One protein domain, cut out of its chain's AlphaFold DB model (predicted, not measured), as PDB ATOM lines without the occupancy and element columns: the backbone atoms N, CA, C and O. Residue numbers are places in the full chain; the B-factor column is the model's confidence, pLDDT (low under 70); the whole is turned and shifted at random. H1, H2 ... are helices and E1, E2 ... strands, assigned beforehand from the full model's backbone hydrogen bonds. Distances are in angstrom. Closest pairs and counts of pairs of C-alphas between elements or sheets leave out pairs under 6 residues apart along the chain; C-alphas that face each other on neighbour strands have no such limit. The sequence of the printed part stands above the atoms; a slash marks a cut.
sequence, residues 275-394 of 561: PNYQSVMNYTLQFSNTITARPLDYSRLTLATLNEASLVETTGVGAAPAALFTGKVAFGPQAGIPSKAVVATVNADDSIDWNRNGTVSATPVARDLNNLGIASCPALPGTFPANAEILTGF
ATOM      1  N   PRO A 275     106.297  53.919 106.169       94.62
ATOM      2  CA  PRO A 275     105.913  55.284 106.555       94.62
ATOM      3  C   PRO A 275     106.633  55.787 107.818       94.62
ATOM      4  O   PRO A 275     106.765  56.991 108.021       94.62
ATOM      5  N   ASN A 276     107.135  54.881 108.661       93.62
ATOM      6  CA  ASN A 276     107.881  55.193 109.880       93.62
ATOM      7  C   ASN A 276     109.415  55.223 109.689       93.62
ATOM      8  O   ASN A 276     110.153  55.171 110.673       93.62
ATOM      9  N   TYR A 277     109.907  55.323 108.451       95.50
ATOM     10  CA  TYR A 277     111.333  55.458 108.146       95.50
ATOM     11  C   TYR A 277     111.582  56.674 107.244       95.50
ATOM     12  O   TYR A 277     111.259  56.662 106.056       95.50
ATOM     13  N   GLN A 278     112.102  57.748 107.844       95.19
ATOM     14  CA  GLN A 278     112.145  59.094 107.264       95.19
ATOM     15  C   GLN A 278     113.528  59.425 106.694       95.19
ATOM     16  O   GLN A 278     114.227  60.287 107.215       95.19
ATOM     17  N   SER A 279     113.924  58.703 105.650       97.69
ATOM     18  CA  SER A 279     115.265  58.752 105.062       97.69
ATOM     19  C   SER A 279     115.212  58.797 103.542       97.69
ATOM     20  O   SER A 279     114.329  58.175 102.958       97.69
ATOM     21  N   VAL A 280     116.188  59.431 102.890       98.12
ATOM     22  CA  VAL A 280     116.400  59.339 101.430       98.12
ATOM     23  C   VAL A 280     116.625  57.893 100.953       98.12
ATOM     24  O   VAL A 280     116.398  57.593  99.782       98.12
ATOM     25  N   MET A 281     116.990  56.978 101.861       97.62
ATOM     26  CA  MET A 281     117.055  55.535 101.590       97.62
ATOM     27  C   MET A 281     115.673  54.911 101.314       97.62
ATOM     28  O   MET A 281     115.571  53.871 100.675       97.62
ATOM     29  N   ASN A 282     114.590  55.537 101.778       96.88
ATOM     30  CA  ASN A 282     113.218  55.126 101.492       96.88
ATOM     31  C   ASN A 282     112.763  55.754 100.169       96.88
ATOM     32  O   ASN A 282     112.742  56.976 100.038       96.88
ATOM     33  N   TYR A 283     112.303  54.955  99.205       96.44
ATOM     34  CA  TYR A 283     111.924  55.443  97.868       96.44
ATOM     35  C   TYR A 283     110.814  56.494  97.862       96.44
ATOM     36  O   TYR A 283     110.740  57.328  96.959       96.44
ATOM     37  N   THR A 284     109.970  56.519  98.892       96.56
ATOM     38  CA  THR A 284     108.958  57.578  99.043       96.56
ATOM     39  C   THR A 284     109.549  58.954  99.363       96.56
ATOM     40  O   THR A 284     108.867  59.968  99.214       96.56
ATOM     41  N   LEU A 285     110.814  58.987  99.776       97.19
ATOM     42  CA  LEU A 285     111.591  60.155 100.181       97.19
ATOM     43  C   LEU A 285     112.886  60.308  99.369       97.19
ATOM     44  O   LEU A 285     113.650  61.238  99.626       97.19
ATOM     45  N   GLN A 286     113.141  59.450  98.379       96.88
ATOM     46  CA  GLN A 286     114.303  59.609  97.505       96.88
ATOM     47  C   GLN A 286     114.150  60.825  96.581       96.88
ATOM     48  O   GLN A 286     115.118  61.550  96.373       96.88
ATOM     49  N   PHE A 287     112.930  61.086  96.088       95.56
ATOM     50  CA  PHE A 287     112.598  62.225  95.221       95.56
ATOM     51  C   PHE A 287     111.391  63.013  95.747       95.56
ATOM     52  O   PHE A 287     110.490  62.480  96.396       95.56
ATOM     53  N   SER A 288     111.362  64.312  95.459       93.06
ATOM     54  CA  SER A 288     110.370  65.275  95.960       93.06
ATOM     55  C   SER A 288     108.974  65.150  95.337       93.06
ATOM     56  O   SER A 288     108.005  65.702  95.869       93.06
ATOM     57  N   ASN A 289     108.839  64.385  94.251       91.94
ATOM     58  CA  ASN A 289     107.563  64.182  93.561       91.94
ATOM     59  C   ASN A 289     106.577  63.289  94.338       91.94
ATOM     60  O   ASN A 289     105.369  63.382  94.121       91.94
ATOM     61  N   THR A 290     107.058  62.434  95.247       93.75
ATOM     62  CA  THR A 290     106.188  61.617  96.113       93.75
ATOM     63  C   THR A 290     105.765  62.414  97.343       93.75
ATOM     64  O   THR A 290     104.575  62.592  97.601       93.75
ATOM     65  N   ILE A 291     106.739  62.953  98.084       93.44
ATOM     66  CA  ILE A 291     106.521  63.824  99.240       93.44
ATOM     67  C   ILE A 291     107.138  65.191  98.941       93.44
ATOM     68  O   ILE A 291     108.355  65.371  98.951       93.44
ATOM     69  N   THR A 292     106.277  66.175  98.686       88.12
ATOM     70  CA  THR A 292     106.702  67.548  98.382       88.12
ATOM     71  C   THR A 292     107.353  68.199  99.587       88.12
ATOM     72  O   THR A 292     106.828  68.089 100.697       88.12
ATOM     73  N   ALA A 293     108.452  68.919  99.344       84.75
ATOM     74  CA  ALA A 293     109.280  69.527 100.382       84.75
ATOM     75  C   ALA A 293     109.787  68.508 101.420       84.75
ATOM     76  O   ALA A 293     109.983  68.852 102.587       84.75
ATOM     77  N   ARG A 294     110.002  67.250 101.002       91.31
ATOM     78  CA  ARG A 294     110.773  66.295 101.801       91.31
ATOM     79  C   ARG A 294     112.152  66.890 102.140       91.31
ATOM     80  O   ARG A 294     112.735  67.591 101.309       91.31
ATOM     81  N   PRO A 295     112.703  66.606 103.324       91.81
ATOM     82  CA  PRO A 295     114.104  66.887 103.575       91.81
ATOM     83  C   PRO A 295     114.976  65.928 102.740       91.81
ATOM     84  O   PRO A 295     114.681  64.737 102.643       91.81
ATOM     85  N   LEU A 296     116.047  66.446 102.133       96.94
ATOM     86  CA  LEU A 296     117.146  65.615 101.636       96.94
ATOM     87  C   LEU A 296     118.005  65.247 102.847       96.94
ATOM     88  O   LEU A 296     118.834  66.044 103.280       96.94
ATOM     89  N   ASP A 297     117.703  64.109 103.466       97.88
ATOM     90  CA  ASP A 297     118.233  63.764 104.782       97.88
ATOM     91  C   ASP A 297     118.190  62.253 105.021       97.88
ATOM     92  O   ASP A 297     117.375  61.540 104.425       97.88
ATOM     93  N   TYR A 298     119.032  61.782 105.936       98.31
ATOM     94  CA  TYR A 298     118.858  60.469 106.539       98.31
ATOM     95  C   TYR A 298     117.944  60.559 107.767       98.31
ATOM     96  O   TYR A 298     117.759  61.626 108.365       98.31
ATOM     97  N   SER A 299     117.366  59.430 108.175       95.62
ATOM     98  CA  SER A 299     116.456  59.393 109.314       95.62
ATOM     99  C   SER A 299     117.173  59.795 110.598       95.62
ATOM    100  O   SER A 299     118.175  59.202 110.989       95.62
ATOM    101  N   ARG A 300     116.631  60.799 111.291       92.81
ATOM    102  CA  ARG A 300     117.157  61.296 112.576       92.81
ATOM    103  C   ARG A 300     116.575  60.582 113.785       92.81
ATOM    104  O   ARG A 300     117.034  60.821 114.899       92.81
ATOM    105  N   LEU A 301     115.514  59.799 113.613       88.19
ATOM    106  CA  LEU A 301     114.699  59.282 114.708       88.19
ATOM    107  C   LEU A 301     114.251  57.857 114.414       88.19
ATOM    108  O   LEU A 301     113.863  57.525 113.302       88.19
ATOM    109  N   THR A 302     114.193  57.038 115.456       90.62
ATOM    110  CA  THR A 302     113.504  55.750 115.404       90.62
ATOM    111  C   THR A 302     112.022  55.990 115.686       90.62
ATOM    112  O   THR A 302     111.647  56.136 116.844       90.62
ATOM    113  N   LEU A 303     111.177  56.085 114.658       90.25
ATOM    114  CA  LEU A 303     109.725  56.226 114.851       90.25
ATOM    115  C   LEU A 303     109.090  54.916 115.348       90.25
ATOM    116  O   LEU A 303     109.725  53.857 115.327       90.25
ATOM    117  N   ALA A 304     107.845  54.985 115.827       88.94
ATOM    118  CA  ALA A 304     107.191  53.836 116.448       88.94
ATOM    119  C   ALA A 304     107.071  52.652 115.479       88.94
ATOM    120  O   ALA A 304     106.774  52.820 114.296       88.94
ATOM    121  N   THR A 305     107.267  51.437 115.992       92.69
ATOM    122  CA  THR A 305     107.025  50.206 115.234       92.69
ATOM    123  C   THR A 305     105.549  50.095 114.858       92.69
ATOM    124  O   THR A 305     104.677  50.190 115.723       92.69
ATOM    125  N   LEU A 306     105.272  49.840 113.582       94.06
ATOM    126  CA  LEU A 306     103.923  49.679 113.052       94.06
ATOM    127  C   LEU A 306     103.639  48.198 112.816       94.06
ATOM    128  O   LEU A 306     104.384  47.519 112.117       94.06
ATOM    129  N   ASN A 307     102.559  47.694 113.410       95.50
ATOM    130  CA  ASN A 307     102.048  46.357 113.131       95.50
ATOM    131  C   ASN A 307     100.876  46.484 112.162       95.50
ATOM    132  O   ASN A 307      99.793  46.913 112.562       95.50
ATOM    133  N   GLU A 308     101.079  46.080 110.916       96.38
ATOM    134  CA  GLU A 308     100.095  46.218 109.844       96.38
ATOM    135  C   GLU A 308      98.798  45.439 110.082       96.38
ATOM    136  O   GLU A 308      97.766  45.782 109.510       96.38
ATOM    137  N   ALA A 309      98.791  44.428 110.955       96.75
ATOM    138  CA  ALA A 309      97.568  43.723 111.344       96.75
ATOM    139  C   ALA A 309      96.734  44.480 112.393       96.75
ATOM    140  O   ALA A 309      95.591  44.100 112.656       96.75
ATOM    141  N   SER A 310      97.311  45.488 113.054       95.56
ATOM    142  CA  SER A 310      96.740  46.114 114.248       95.56
ATOM    143  C   SER A 310      97.246  47.552 114.442       95.56
ATOM    144  O   SER A 310      97.791  47.895 115.495       95.56
ATOM    145  N   LEU A 311      97.047  48.399 113.436       94.44
ATOM    146  CA  LEU A 311      97.413  49.814 113.446       94.44
ATOM    147  C   LEU A 311      96.404  50.629 114.251       94.44
ATOM    148  O   LEU A 311      95.198  50.468 114.083       94.44
ATOM    149  N   VAL A 312      96.890  51.545 115.084       92.31
ATOM    150  CA  VAL A 312      96.045  52.460 115.859       92.31
ATOM    151  C   VAL A 312      96.133  53.850 115.229       92.31
ATOM    152  O   VAL A 312      97.193  54.473 115.218       92.31
ATOM    153  N   GLU A 313      95.022  54.346 114.684       93.19
ATOM    154  CA  GLU A 313      95.003  55.603 113.921       93.19
ATOM    155  C   GLU A 313      95.267  56.806 114.824       93.19
ATOM    156  O   GLU A 313      96.002  57.706 114.438       93.19
ATOM    157  N   THR A 314      94.773  56.790 116.068       89.62
ATOM    158  CA  THR A 314      95.000  57.870 117.048       89.62
ATOM    159  C   THR A 314      96.459  58.050 117.469       89.62
ATOM    160  O   THR A 314      96.763  59.033 118.130       89.62
ATOM    161  N   THR A 315      97.345  57.100 117.156       86.69
ATOM    162  CA  THR A 315      98.782  57.203 117.461       86.69
ATOM    163  C   THR A 315      99.641  57.475 116.229       86.69
ATOM    164  O   THR A 315     100.811  57.815 116.389       86.69
ATOM    165  N   GLY A 316      99.094  57.299 115.019       89.12
ATOM    166  CA  GLY A 316      99.819  57.511 113.765       89.12
ATOM    167  C   GLY A 316     101.166  56.783 113.733       89.12
ATOM    168  O   GLY A 316     101.250  55.602 114.077       89.12
ATOM    169  N   VAL A 317     102.220  57.504 113.338       87.44
ATOM    170  CA  VAL A 317     103.614  57.014 113.346       87.44
ATOM    171  C   VAL A 317     104.339  57.196 114.684       87.44
ATOM    172  O   VAL A 317     105.453  56.699 114.817       87.44
ATOM    173  N   GLY A 318     103.695  57.829 115.673       69.62
ATOM    174  CA  GLY A 318     104.074  57.833 117.090       69.62
ATOM    175  C   GLY A 318     105.451  58.411 117.460       69.62
ATOM    176  O   GLY A 318     106.440  58.315 116.738       69.62
ATOM    177  N   ALA A 319     105.540  58.980 118.662       50.31
ATOM    178  CA  ALA A 319     106.792  59.446 119.252       50.31
ATOM    179  C   ALA A 319     107.546  58.305 119.957       50.31
ATOM    180  O   ALA A 319     107.051  57.734 120.932       50.31
ATOM    181  N   ALA A 320     108.775  58.004 119.528       48.16
ATOM    182  CA  ALA A 320     109.774  57.430 120.432       48.16
ATOM    183  C   ALA A 320     110.238  58.508 121.440       48.16
ATOM    184  O   ALA A 320     110.075  59.697 121.160       48.16
ATOM    185  N   PRO A 321     110.820  58.152 122.607       49.84
ATOM    186  CA  PRO A 321     110.874  59.016 123.799       49.84
ATOM    187  C   PRO A 321     111.692  60.323 123.714       49.84
ATOM    188  O   PRO A 321     111.933  60.932 124.755       49.84
ATOM    189  N   ALA A 322     112.155  60.763 122.540       47.22
ATOM    190  CA  ALA A 322     113.095  61.878 122.405       47.22
ATOM    191  C   ALA A 322     112.642  63.041 121.498       47.22
ATOM    192  O   ALA A 322     113.172  64.136 121.673       47.22
ATOM    193  N   ALA A 323     111.674  62.869 120.586       55.38
ATOM    194  CA  ALA A 323     111.131  63.977 119.787       55.38
ATOM    195  C   ALA A 323     109.809  63.600 119.098       55.38
ATOM    196  O   ALA A 323     109.652  62.483 118.608       55.38
ATOM    197  N   LEU A 324     108.882  64.557 119.033       65.88
ATOM    198  CA  LEU A 324     107.686  64.457 118.199       65.88
ATOM    199  C   LEU A 324     108.109  64.642 116.735       65.88
ATOM    200  O   LEU A 324     108.788  65.617 116.412       65.88
ATOM    201  N   PHE A 325     107.740  63.707 115.861       82.62
ATOM    202  CA  PHE A 325     107.956  63.863 114.424       82.62
ATOM    203  C   PHE A 325     106.941  64.858 113.857       82.62
ATOM    204  O   PHE A 325     105.764  64.838 114.212       82.62
ATOM    205  N   THR A 326     107.401  65.742 112.980       85.69
ATOM    206  CA  THR A 326     106.536  66.601 112.176       85.69
ATOM    207  C   THR A 326     107.056  66.583 110.752       85.69
ATOM    208  O   THR A 326     108.248  66.777 110.524       85.69
ATOM    209  N   GLY A 327     106.172  66.317 109.801       89.19
ATOM    210  CA  GLY A 327     106.538  66.109 108.412       89.19
ATOM    211  C   GLY A 327     105.412  65.444 107.641       89.19
ATOM    212  O   GLY A 327     104.238  65.611 107.954       89.19
ATOM    213  N   LYS A 328     105.773  64.689 106.613       92.44
ATOM    214  CA  LYS A 328     104.830  63.951 105.777       92.44
ATOM    215  C   LYS A 328     105.280  62.508 105.672       92.44
ATOM    216  O   LYS A 328     106.475  62.242 105.600       92.44
ATOM    217  N   VAL A 329     104.326  61.590 105.628       93.88
ATOM    218  CA  VAL A 329     104.588  60.167 105.402       93.88
ATOM    219  C   VAL A 329     103.760  59.690 104.223       93.88
ATOM    220  O   VAL A 329     102.599  60.079 104.087       93.88
ATOM    221  N   ALA A 330     104.343  58.854 103.370       95.50
ATOM    222  CA  ALA A 330     103.613  58.182 102.307       95.50
ATOM    223  C   ALA A 330     103.280  56.749 102.727       95.50
ATOM    224  O   ALA A 330     104.106  56.088 103.355       95.50
ATOM    225  N   PHE A 331     102.082  56.273 102.390       95.88
ATOM    226  CA  PHE A 331     101.650  54.914 102.711       95.88
ATOM    227  C   PHE A 331     100.659  54.350 101.689       95.88
ATOM    228  O   PHE A 331     100.053  55.063 100.882       95.88
ATOM    229  N   GLY A 332     100.526  53.029 101.723       93.75
ATOM    230  CA  GLY A 332      99.749  52.224 100.805       93.75
ATOM    231  C   GLY A 332      98.416  51.683 101.351       93.75
ATOM    232  O   GLY A 332      98.010  51.916 102.495       93.75
ATOM    233  N   PRO A 333      97.671  50.953 100.502       94.00
ATOM    234  CA  PRO A 333      97.820  50.923  99.050       94.00
ATOM    235  C   PRO A 333      97.588  52.286  98.405       94.00
ATOM    236  O   PRO A 333      96.884  53.120  98.977       94.00
ATOM    237  N   GLN A 334      98.125  52.506  97.206       93.50
ATOM    238  CA  GLN A 334      97.842  53.705  96.409       93.50
ATOM    239  C   GLN A 334      96.320  53.971  96.249       93.50
ATOM    240  O   GLN A 334      95.476  53.088  96.461       93.50
ATOM    241  N   ALA A 335      95.938  55.208  95.919       91.56
ATOM    242  CA  ALA A 335      94.542  55.608  95.716       91.56
ATOM    243  C   ALA A 335      94.369  56.706  94.663       91.56
ATOM    244  O   ALA A 335      95.324  57.360  94.259       91.56
ATOM    245  N   GLY A 336      93.116  56.918  94.257       88.12
ATOM    246  CA  GLY A 336      92.745  57.900  93.240       88.12
ATOM    247  C   GLY A 336      92.710  57.313  91.830       88.12
ATOM    248  O   GLY A 336      92.935  56.119  91.623       88.12
ATOM    249  N   ILE A 337      92.365  58.164  90.863       85.38
ATOM    250  CA  ILE A 337      92.406  57.862  89.430       85.38
ATOM    251  C   ILE A 337      93.133  59.038  88.749       85.38
ATOM    252  O   ILE A 337      92.560  60.126  88.713       85.38
ATOM    253  N   PRO A 338      94.364  58.847  88.236       87.81
ATOM    254  CA  PRO A 338      95.172  57.630  88.348       87.81
ATOM    255  C   PRO A 338      95.550  57.314  89.807       87.81
ATOM    256  O   PRO A 338      95.569  58.193  90.664       87.81
ATOM    257  N   SER A 339      95.822  56.040  90.085       90.81
ATOM    258  CA  SER A 339      96.230  55.573  91.414       90.81
ATOM    259  C   SER A 339      97.623  56.101  91.749       90.81
ATOM    260  O   SER A 339      98.555  55.831  90.996       90.81
ATOM    261  N   LYS A 340      97.761  56.844  92.851       91.44
ATOM    262  CA  LYS A 340      99.010  57.464  93.324       91.44
ATOM    263  C   LYS A 340      99.256  57.178  94.805       91.44
ATOM    264  O   LYS A 340      98.344  56.765  95.527       91.44
ATOM    265  N   ALA A 341     100.493  57.389  95.261       92.00
ATOM    266  CA  ALA A 341     100.845  57.276  96.674       92.00
ATOM    267  C   ALA A 341      99.960  58.191  97.545       92.00
ATOM    268  O   ALA A 341      99.694  59.342  97.187       92.00
ATOM    269  N   VAL A 342      99.504  57.675  98.689       94.12
ATOM    270  CA  VAL A 342      98.794  58.478  99.694       94.12
ATOM    271  C   VAL A 342      99.834  59.161 100.552       94.12
ATOM    272  O   VAL A 342     100.782  58.505 100.971       94.12
ATOM    273  N   VAL A 343      99.637  60.440 100.849       94.88
ATOM    274  CA  VAL A 343     100.491  61.186 101.771       94.88
ATOM    275  C   VAL A 343      99.633  61.721 102.902       94.88
ATOM    276  O   VAL A 343      98.593  62.319 102.639       94.88
ATOM    277  N   ALA A 344     100.076  61.491 104.135       92.56
ATOM    278  CA  ALA A 344      99.527  62.119 105.327       92.56
ATOM    279  C   ALA A 344     100.522  63.144 105.869       92.56
ATOM    280  O   ALA A 344     101.723  62.871 105.974       92.56
ATOM    281  N   THR A 345     100.011  64.311 106.232       90.00
ATOM    282  CA  THR A 345     100.730  65.317 107.000       90.00
ATOM    283  C   THR A 345     100.663  64.924 108.469       90.00
ATOM    284  O   THR A 345      99.589  64.743 109.029       90.00
ATOM    285  N   VAL A 346     101.826  64.780 109.092       87.25
ATOM    286  CA  VAL A 346     101.969  64.409 110.497       87.25
ATOM    287  C   VAL A 346     102.485  65.622 111.247       87.25
ATOM    288  O   VAL A 346     103.598  66.076 110.989       87.25
ATOM    289  N   ASN A 347     101.711  66.145 112.188       80.00
ATOM    290  CA  ASN A 347     102.203  67.031 113.235       80.00
ATOM    291  C   ASN A 347     102.478  66.241 114.520       80.00
ATOM    292  O   ASN A 347     102.178  65.053 114.646       80.00
ATOM    293  N   ALA A 348     103.077  66.924 115.488       64.06
ATOM    294  CA  ALA A 348     103.269  66.415 116.836       64.06
ATOM    295  C   ALA A 348     101.970  65.810 117.416       64.06
ATOM    296  O   ALA A 348     100.997  66.532 117.611       64.06
ATOM    297  N   ASP A 349     101.991  64.504 117.707       62.16
ATOM    298  CA  ASP A 349     100.861  63.709 118.225       62.16
ATOM    299  C   ASP A 349      99.667  63.530 117.262       62.16
ATOM    300  O   ASP A 349      98.571  63.162 117.696       62.16
ATOM    301  N   ASP A 350      99.867  63.741 115.956       72.44
ATOM    302  CA  ASP A 350      98.794  63.572 114.979       72.44
ATOM    303  C   ASP A 350      98.426  62.109 114.745       72.44
ATOM    304  O   ASP A 350      99.246  61.199 114.579       72.44
ATOM    305  N   SER A 351      97.119  61.918 114.662       87.25
ATOM    306  CA  SER A 351      96.503  60.707 114.171       87.25
ATOM    307  C   SER A 351      96.604  60.588 112.656       87.25
ATOM    308  O   SER A 351      96.453  61.580 111.950       87.25
ATOM    309  N   ILE A 352      96.727  59.364 112.151       91.75
ATOM    310  CA  ILE A 352      96.678  59.071 110.716       91.75
ATOM    311  C   ILE A 352      95.514  58.117 110.468       91.75
ATOM    312  O   ILE A 352      95.479  57.036 111.051       91.75
ATOM    313  N   ASP A 353      94.574  58.500 109.601       92.56
ATOM    314  CA  ASP A 353      93.484  57.632 109.124       92.56
ATOM    315  C   ASP A 353      94.043  56.567 108.160       92.56
ATOM    316  O   ASP A 353      94.000  56.697 106.933       92.56
ATOM    317  N   TRP A 354      94.639  55.517 108.734       93.94
ATOM    318  CA  TRP A 354      95.295  54.432 108.004       93.94
ATOM    319  C   TRP A 354      94.344  53.691 107.062       93.94
ATOM    320  O   TRP A 354      94.748  53.262 105.977       93.94
ATOM    321  N   ASN A 355      93.082  53.506 107.460       93.12
ATOM    322  CA  ASN A 355      92.111  52.785 106.635       93.12
ATOM    323  C   ASN A 355      91.406  53.688 105.600       93.12
ATOM    324  O   ASN A 355      90.842  53.159 104.631       93.12
ATOM    325  N   ARG A 356      91.516  55.015 105.753       92.12
ATOM    326  CA  ARG A 356      90.978  56.068 104.878       92.12
ATOM    327  C   ARG A 356      89.453  56.084 104.816       92.12
ATOM    328  O   ARG A 356      88.876  56.279 103.742       92.12
ATOM    329  N   ASN A 357      88.783  55.821 105.933       92.25
ATOM    330  CA  ASN A 357      87.320  55.848 106.011       92.25
ATOM    331  C   ASN A 357      86.759  57.253 106.311       92.25
ATOM    332  O   ASN A 357      85.538  57.420 106.357       92.25
ATOM    333  N   GLY A 358      87.631  58.250 106.490       90.25
ATOM    334  CA  GLY A 358      87.291  59.631 106.819       90.25
ATOM    335  C   GLY A 358      87.161  59.898 108.320       90.25
ATOM    336  O   GLY A 358      86.732  60.987 108.705       90.25
ATOM    337  N   THR A 359      87.483  58.926 109.178       90.19
ATOM    338  CA  THR A 359      87.421  59.042 110.637       90.19
ATOM    339  C   THR A 359      88.606  58.350 111.294       90.19
ATOM    340  O   THR A 359      88.929  57.213 110.982       90.19
ATOM    341  N   VAL A 360      89.207  59.020 112.271       90.88
ATOM    342  CA  VAL A 360      90.287  58.462 113.088       90.88
ATOM    343  C   VAL A 360      89.703  57.657 114.247       90.88
ATOM    344  O   VAL A 360      88.840  58.152 114.980       90.88
ATOM    345  N   SER A 361      90.219  56.447 114.468       90.75
ATOM    346  CA  SER A 361      89.789  55.566 115.557       90.75
ATOM    347  C   SER A 361      90.940  54.973 116.378       90.75
ATOM    348  O   SER A 361      92.013  54.647 115.882       90.75
ATOM    349  N   ALA A 362      90.690  54.755 117.673       91.69
ATOM    350  CA  ALA A 362      91.576  53.965 118.535       91.69
ATOM    351  C   ALA A 362      91.380  52.444 118.352       91.69
ATOM    352  O   ALA A 362      92.111  51.642 118.931       91.69
ATOM    353  N   THR A 363      90.358  52.031 117.592       94.25
ATOM    354  CA  THR A 363      90.129  50.618 117.262       94.25
ATOM    355  C   THR A 363      91.166  50.180 116.232       94.25
ATOM    356  O   THR A 363      91.253  50.840 115.199       94.25
ATOM    357  N   PRO A 364      91.917  49.087 116.465       94.81
ATOM    358  CA  PRO A 364      92.929  48.655 115.520       94.81
ATOM    359  C   PRO A 364      92.364  48.344 114.137       94.81
ATOM    360  O   PRO A 364      91.322  47.695 114.006       94.81
ATOM    361  N   VAL A 365      93.086  48.778 113.111       96.31
ATOM    362  CA  VAL A 365      92.774  48.536 111.702       96.31
ATOM    363  C   VAL A 365      93.928  47.781 111.071       96.31
ATOM    364  O   VAL A 365      95.077  47.933 111.482       96.31
ATOM    365  N   ALA A 366      93.628  46.961 110.071       95.88
ATOM    366  CA  ALA A 366      94.666  46.275 109.328       95.88
ATOM    367  C   ALA A 366      94.891  46.963 107.979       95.88
ATOM    368  O   ALA A 366      93.930  47.211 107.239       95.88
ATOM    369  N   ARG A 367      96.152  47.245 107.650       95.44
ATOM    370  CA  ARG A 367      96.546  47.876 106.391       95.44
ATOM    371  C   ARG A 367      97.966  47.494 105.985       95.44
ATOM    372  O   ARG A 367      98.862  47.604 106.805       95.44
ATOM    373  N   ASP A 368      98.125  47.103 104.727       95.50
ATOM    374  CA  ASP A 368      99.416  46.929 104.054       95.50
ATOM    375  C   ASP A 368      99.940  48.329 103.673       95.50
ATOM    376  O   ASP A 368      99.471  48.944 102.708       95.50
ATOM    377  N   LEU A 369     100.771  48.898 104.545       96.12
ATOM    378  CA  LEU A 369     101.224  50.287 104.523       96.12
ATOM    379  C   LEU A 369     102.375  50.513 103.552       96.12
ATOM    380  O   LEU A 369     102.502  51.625 103.040       96.12
ATOM    381  N   ASN A 370     103.209  49.507 103.310       95.12
ATOM    382  CA  ASN A 370     104.341  49.594 102.391       95.12
ATOM    383  C   ASN A 370     104.006  49.114 100.968       95.12
ATOM    384  O   ASN A 370     104.833  49.274 100.080       95.12
ATOM    385  N   ASN A 371     102.799  48.625 100.682       95.12
ATOM    386  CA  ASN A 371     102.358  48.342  99.313       95.12
ATOM    387  C   ASN A 371     102.064  49.617  98.507       95.12
ATOM    388  O   ASN A 371     100.962  50.161  98.534       95.12
ATOM    389  N   LEU A 372     103.029  50.075  97.716       95.06
ATOM    390  CA  LEU A 372     102.866  51.206  96.797       95.06
ATOM    391  C   LEU A 372     102.754  50.788  95.329       95.06
ATOM    392  O   LEU A 372     102.820  51.639  94.447       95.06
ATOM    393  N   GLY A 373     102.537  49.500  95.052       91.50
ATOM    394  CA  GLY A 373     102.291  49.003  93.695       91.50
ATOM    395  C   GLY A 373     103.495  49.096  92.749       91.50
ATOM    396  O   GLY A 373     103.315  49.006  91.535       91.50
ATOM    397  N   ILE A 374     104.702  49.274  93.292       92.19
ATOM    398  CA  ILE A 374     105.981  49.218  92.564       92.19
ATOM    399  C   ILE A 374     106.731  47.928  92.917       92.19
ATOM    400  O   ILE A 374     106.355  47.252  93.876       92.19
ATOM    401  N   ALA A 375     107.759  47.545  92.154       90.44
ATOM    402  CA  ALA A 375     108.408  46.246  92.339       90.44
ATOM    403  C   ALA A 375     109.118  46.150  93.696       90.44
ATOM    404  O   ALA A 375     109.026  45.108  94.343       90.44
ATOM    405  N   SER A 376     109.731  47.245  94.153       87.56
ATOM    406  CA  SER A 376     110.397  47.319  95.464       87.56
ATOM    407  C   SER A 376     109.440  47.495  96.649       87.56
ATOM    408  O   SER A 376     109.853  47.364  97.796       87.56
ATOM    409  N   CYS A 377     108.159  47.769  96.385       93.81
ATOM    410  CA  CYS A 377     107.122  47.982  97.397       93.81
ATOM    411  C   CYS A 377     105.788  47.342  96.947       93.81
ATOM    412  O   CYS A 377     104.806  48.058  96.697       93.81
ATOM    413  N   PRO A 378     105.762  46.010  96.728       93.06
ATOM    414  CA  PRO A 378     104.623  45.319  96.141       93.06
ATOM    415  C   PRO A 378     103.552  45.002  97.191       93.06
ATOM    416  O   PRO A 378     103.780  45.087  98.391       93.06
ATOM    417  N   ALA A 379     102.383  44.552  96.731       92.00
ATOM    418  CA  ALA A 379     101.404  43.934  97.621       92.00
ATOM    419  C   ALA A 379     101.959  42.647  98.240       92.00
ATOM    420  O   ALA A 379     102.532  41.812  97.527       92.00
ATOM    421  N   LEU A 380     101.712  42.444  99.536       90.44
ATOM    422  CA  LEU A 380     102.160  41.238 100.223       90.44
ATOM    423  C   LEU A 380     101.531  39.975  99.607       90.44
ATOM    424  O   LEU A 380     100.308  39.909  99.422       90.44
ATOM    425  N   PRO A 381     102.319  38.920  99.322       86.50
ATOM    426  CA  PRO A 381     101.785  37.679  98.781       86.50
ATOM    427  C   PRO A 381     100.945  36.949  99.836       86.50
ATOM    428  O   PRO A 381     101.376  36.772 100.974       86.50
ATOM    429  N   GLY A 382      99.753  36.474  99.465       87.25
ATOM    430  CA  GLY A 382      98.862  35.731 100.362       87.25
ATOM    431  C   GLY A 382      97.563  36.471 100.686       87.25
ATOM    432  O   GLY A 382      97.027  37.194  99.852       87.25
ATOM    433  N   THR A 383      96.993  36.210 101.867       87.69
ATOM    434  CA  THR A 383      95.720  36.809 102.310       87.69
ATOM    435  C   THR A 383      95.950  37.733 103.495       87.69
ATOM    436  O   THR A 383      96.247  37.278 104.598       87.69
ATOM    437  N   PHE A 384      95.741  39.025 103.274       89.00
ATOM    438  CA  PHE A 384      95.811  40.047 104.310       89.00
ATOM    439  C   PHE A 384      94.589  39.971 105.251       89.00
ATOM    440  O   PHE A 384      93.476  39.751 104.763       89.00
ATOM    441  N   PRO A 385      94.739  40.123 106.586       92.88
ATOM    442  CA  PRO A 385      95.943  40.521 107.330       92.88
ATOM    443  C   PRO A 385      96.802  39.362 107.868       92.88
ATOM    444  O   PRO A 385      97.636  39.576 108.741       92.88
ATOM    445  N   ALA A 386      96.612  38.120 107.410       91.56
ATOM    446  CA  ALA A 386      97.360  36.975 107.949       91.56
ATOM    447  C   ALA A 386      98.856  36.991 107.577       91.56
ATOM    448  O   ALA A 386      99.653  36.330 108.237       91.56
ATOM    449  N   ASN A 387      99.218  37.722 106.523       91.62
ATOM    450  CA  ASN A 387     100.582  37.935 106.040       91.62
ATOM    451  C   ASN A 387     101.128  39.337 106.361       91.62
ATOM    452  O   ASN A 387     102.145  39.703 105.792       91.62
ATOM    453  N   ALA A 388     100.445  40.110 107.212       94.75
ATOM    454  CA  ALA A 388     100.822  41.477 107.559       94.75
ATOM    455  C   ALA A 388     102.227  41.564 108.179       94.75
ATOM    456  O   ALA A 388     102.633  40.665 108.926       94.75
ATOM    457  N   GLU A 389     102.938  42.658 107.913       94.56
ATOM    458  CA  GLU A 389     104.312  42.859 108.370       94.56
ATOM    459  C   GLU A 389     104.407  43.690 109.662       94.56
ATOM    460  O   GLU A 389     103.464  44.349 110.118       94.56
ATOM    461  N   ILE A 390     105.591  43.640 110.278       94.94
ATOM    462  CA  ILE A 390     105.991  44.541 111.359       94.94
ATOM    463  C   ILE A 390     107.038  45.487 110.784       94.94
ATOM    464  O   ILE A 390     108.154  45.070 110.484       94.94
ATOM    465  N   LEU A 391     106.691  46.764 110.669       95.56
ATOM    466  CA  LEU A 391     107.570  47.792 110.129       95.56
ATOM    467  C   LEU A 391     108.277  48.503 111.283       95.56
ATOM    468  O   LEU A 391     107.648  49.224 112.062       95.56
ATOM    469  N   THR A 392     109.584  48.307 111.418       93.62
ATOM    470  CA  THR A 392     110.421  48.996 112.411       93.62
ATOM    471  C   THR A 392     110.935  50.324 111.857       93.62
ATOM    472  O   THR A 392     111.387  50.392 110.711       93.62
ATOM    473  N   GLY A 393     110.866  51.386 112.663       92.31
ATOM    474  CA  GLY A 393     111.571  52.633 112.368       92.31
ATOM    475  C   GLY A 393     113.075  52.473 112.604       92.31
ATOM    476  O   GLY A 393     113.497  51.560 113.314       92.31
ATOM    477  N   PHE A 394     113.884  53.372 112.045       94.00
ATOM    478  CA  PHE A 394     115.342  53.328 112.171       94.00
ATOM    479  C   PHE A 394     115.943  54.741 112.166       94.00
ATOM    480  O   PHE A 394     115.372  55.644 111.556       94.00
TER     481      PHE A 394
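What this domain is: This is residues 275 to 394 of the 561 residues of an uncharacterized protein of Candidatus Rokubacteria bacterium (UniProt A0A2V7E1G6). This is a rounded body of loops with little regular structure, with the hairpin E1 and E2 forming a wall along one side and the small helix H1 near it. On the side away from the hairpin, residues 306 to 307 pair antiparallel with residues 390 to 391. The 120 printed residues hold H1, E1 and E2 in that order, only 20 residues in named elements, mostly strand; the whole is compact, with a radius of gyration of the C-alphas of 13.5 A and spans of 35 by 30 by 25 A.

Where its parts are: H1 is residues 283 to 286, from C-alpha 283 at (111.924, 55.443, 97.868). E1, residues 327 to 335, is 20.4 A long and bends by 87 degrees at residue 332. E2, residues 340 to 346, is 18.8 A long and ends at C-alpha 346 at (101.969, 64.409, 110.497).

How they stand to each other: E1 and E2 are antiparallel neighbours at 148 degrees, with N 329 and O 344 within hydrogen-bond range at 2.9 A. The closest C-alphas of H1 and E1, Thr 284 and Ala 330, are 6.3 A apart. H1 and E2 are only just apart, at 8.5 A. H1 is too short for an O i to N i+4 pair; its one O i to N i+3 pair is not within range.

The domain as a whole: The printed part has no cut. The link from H1 to E1 is long, 40 residues. Residues 318 to 324 and 348 to 349 have pLDDT under 70.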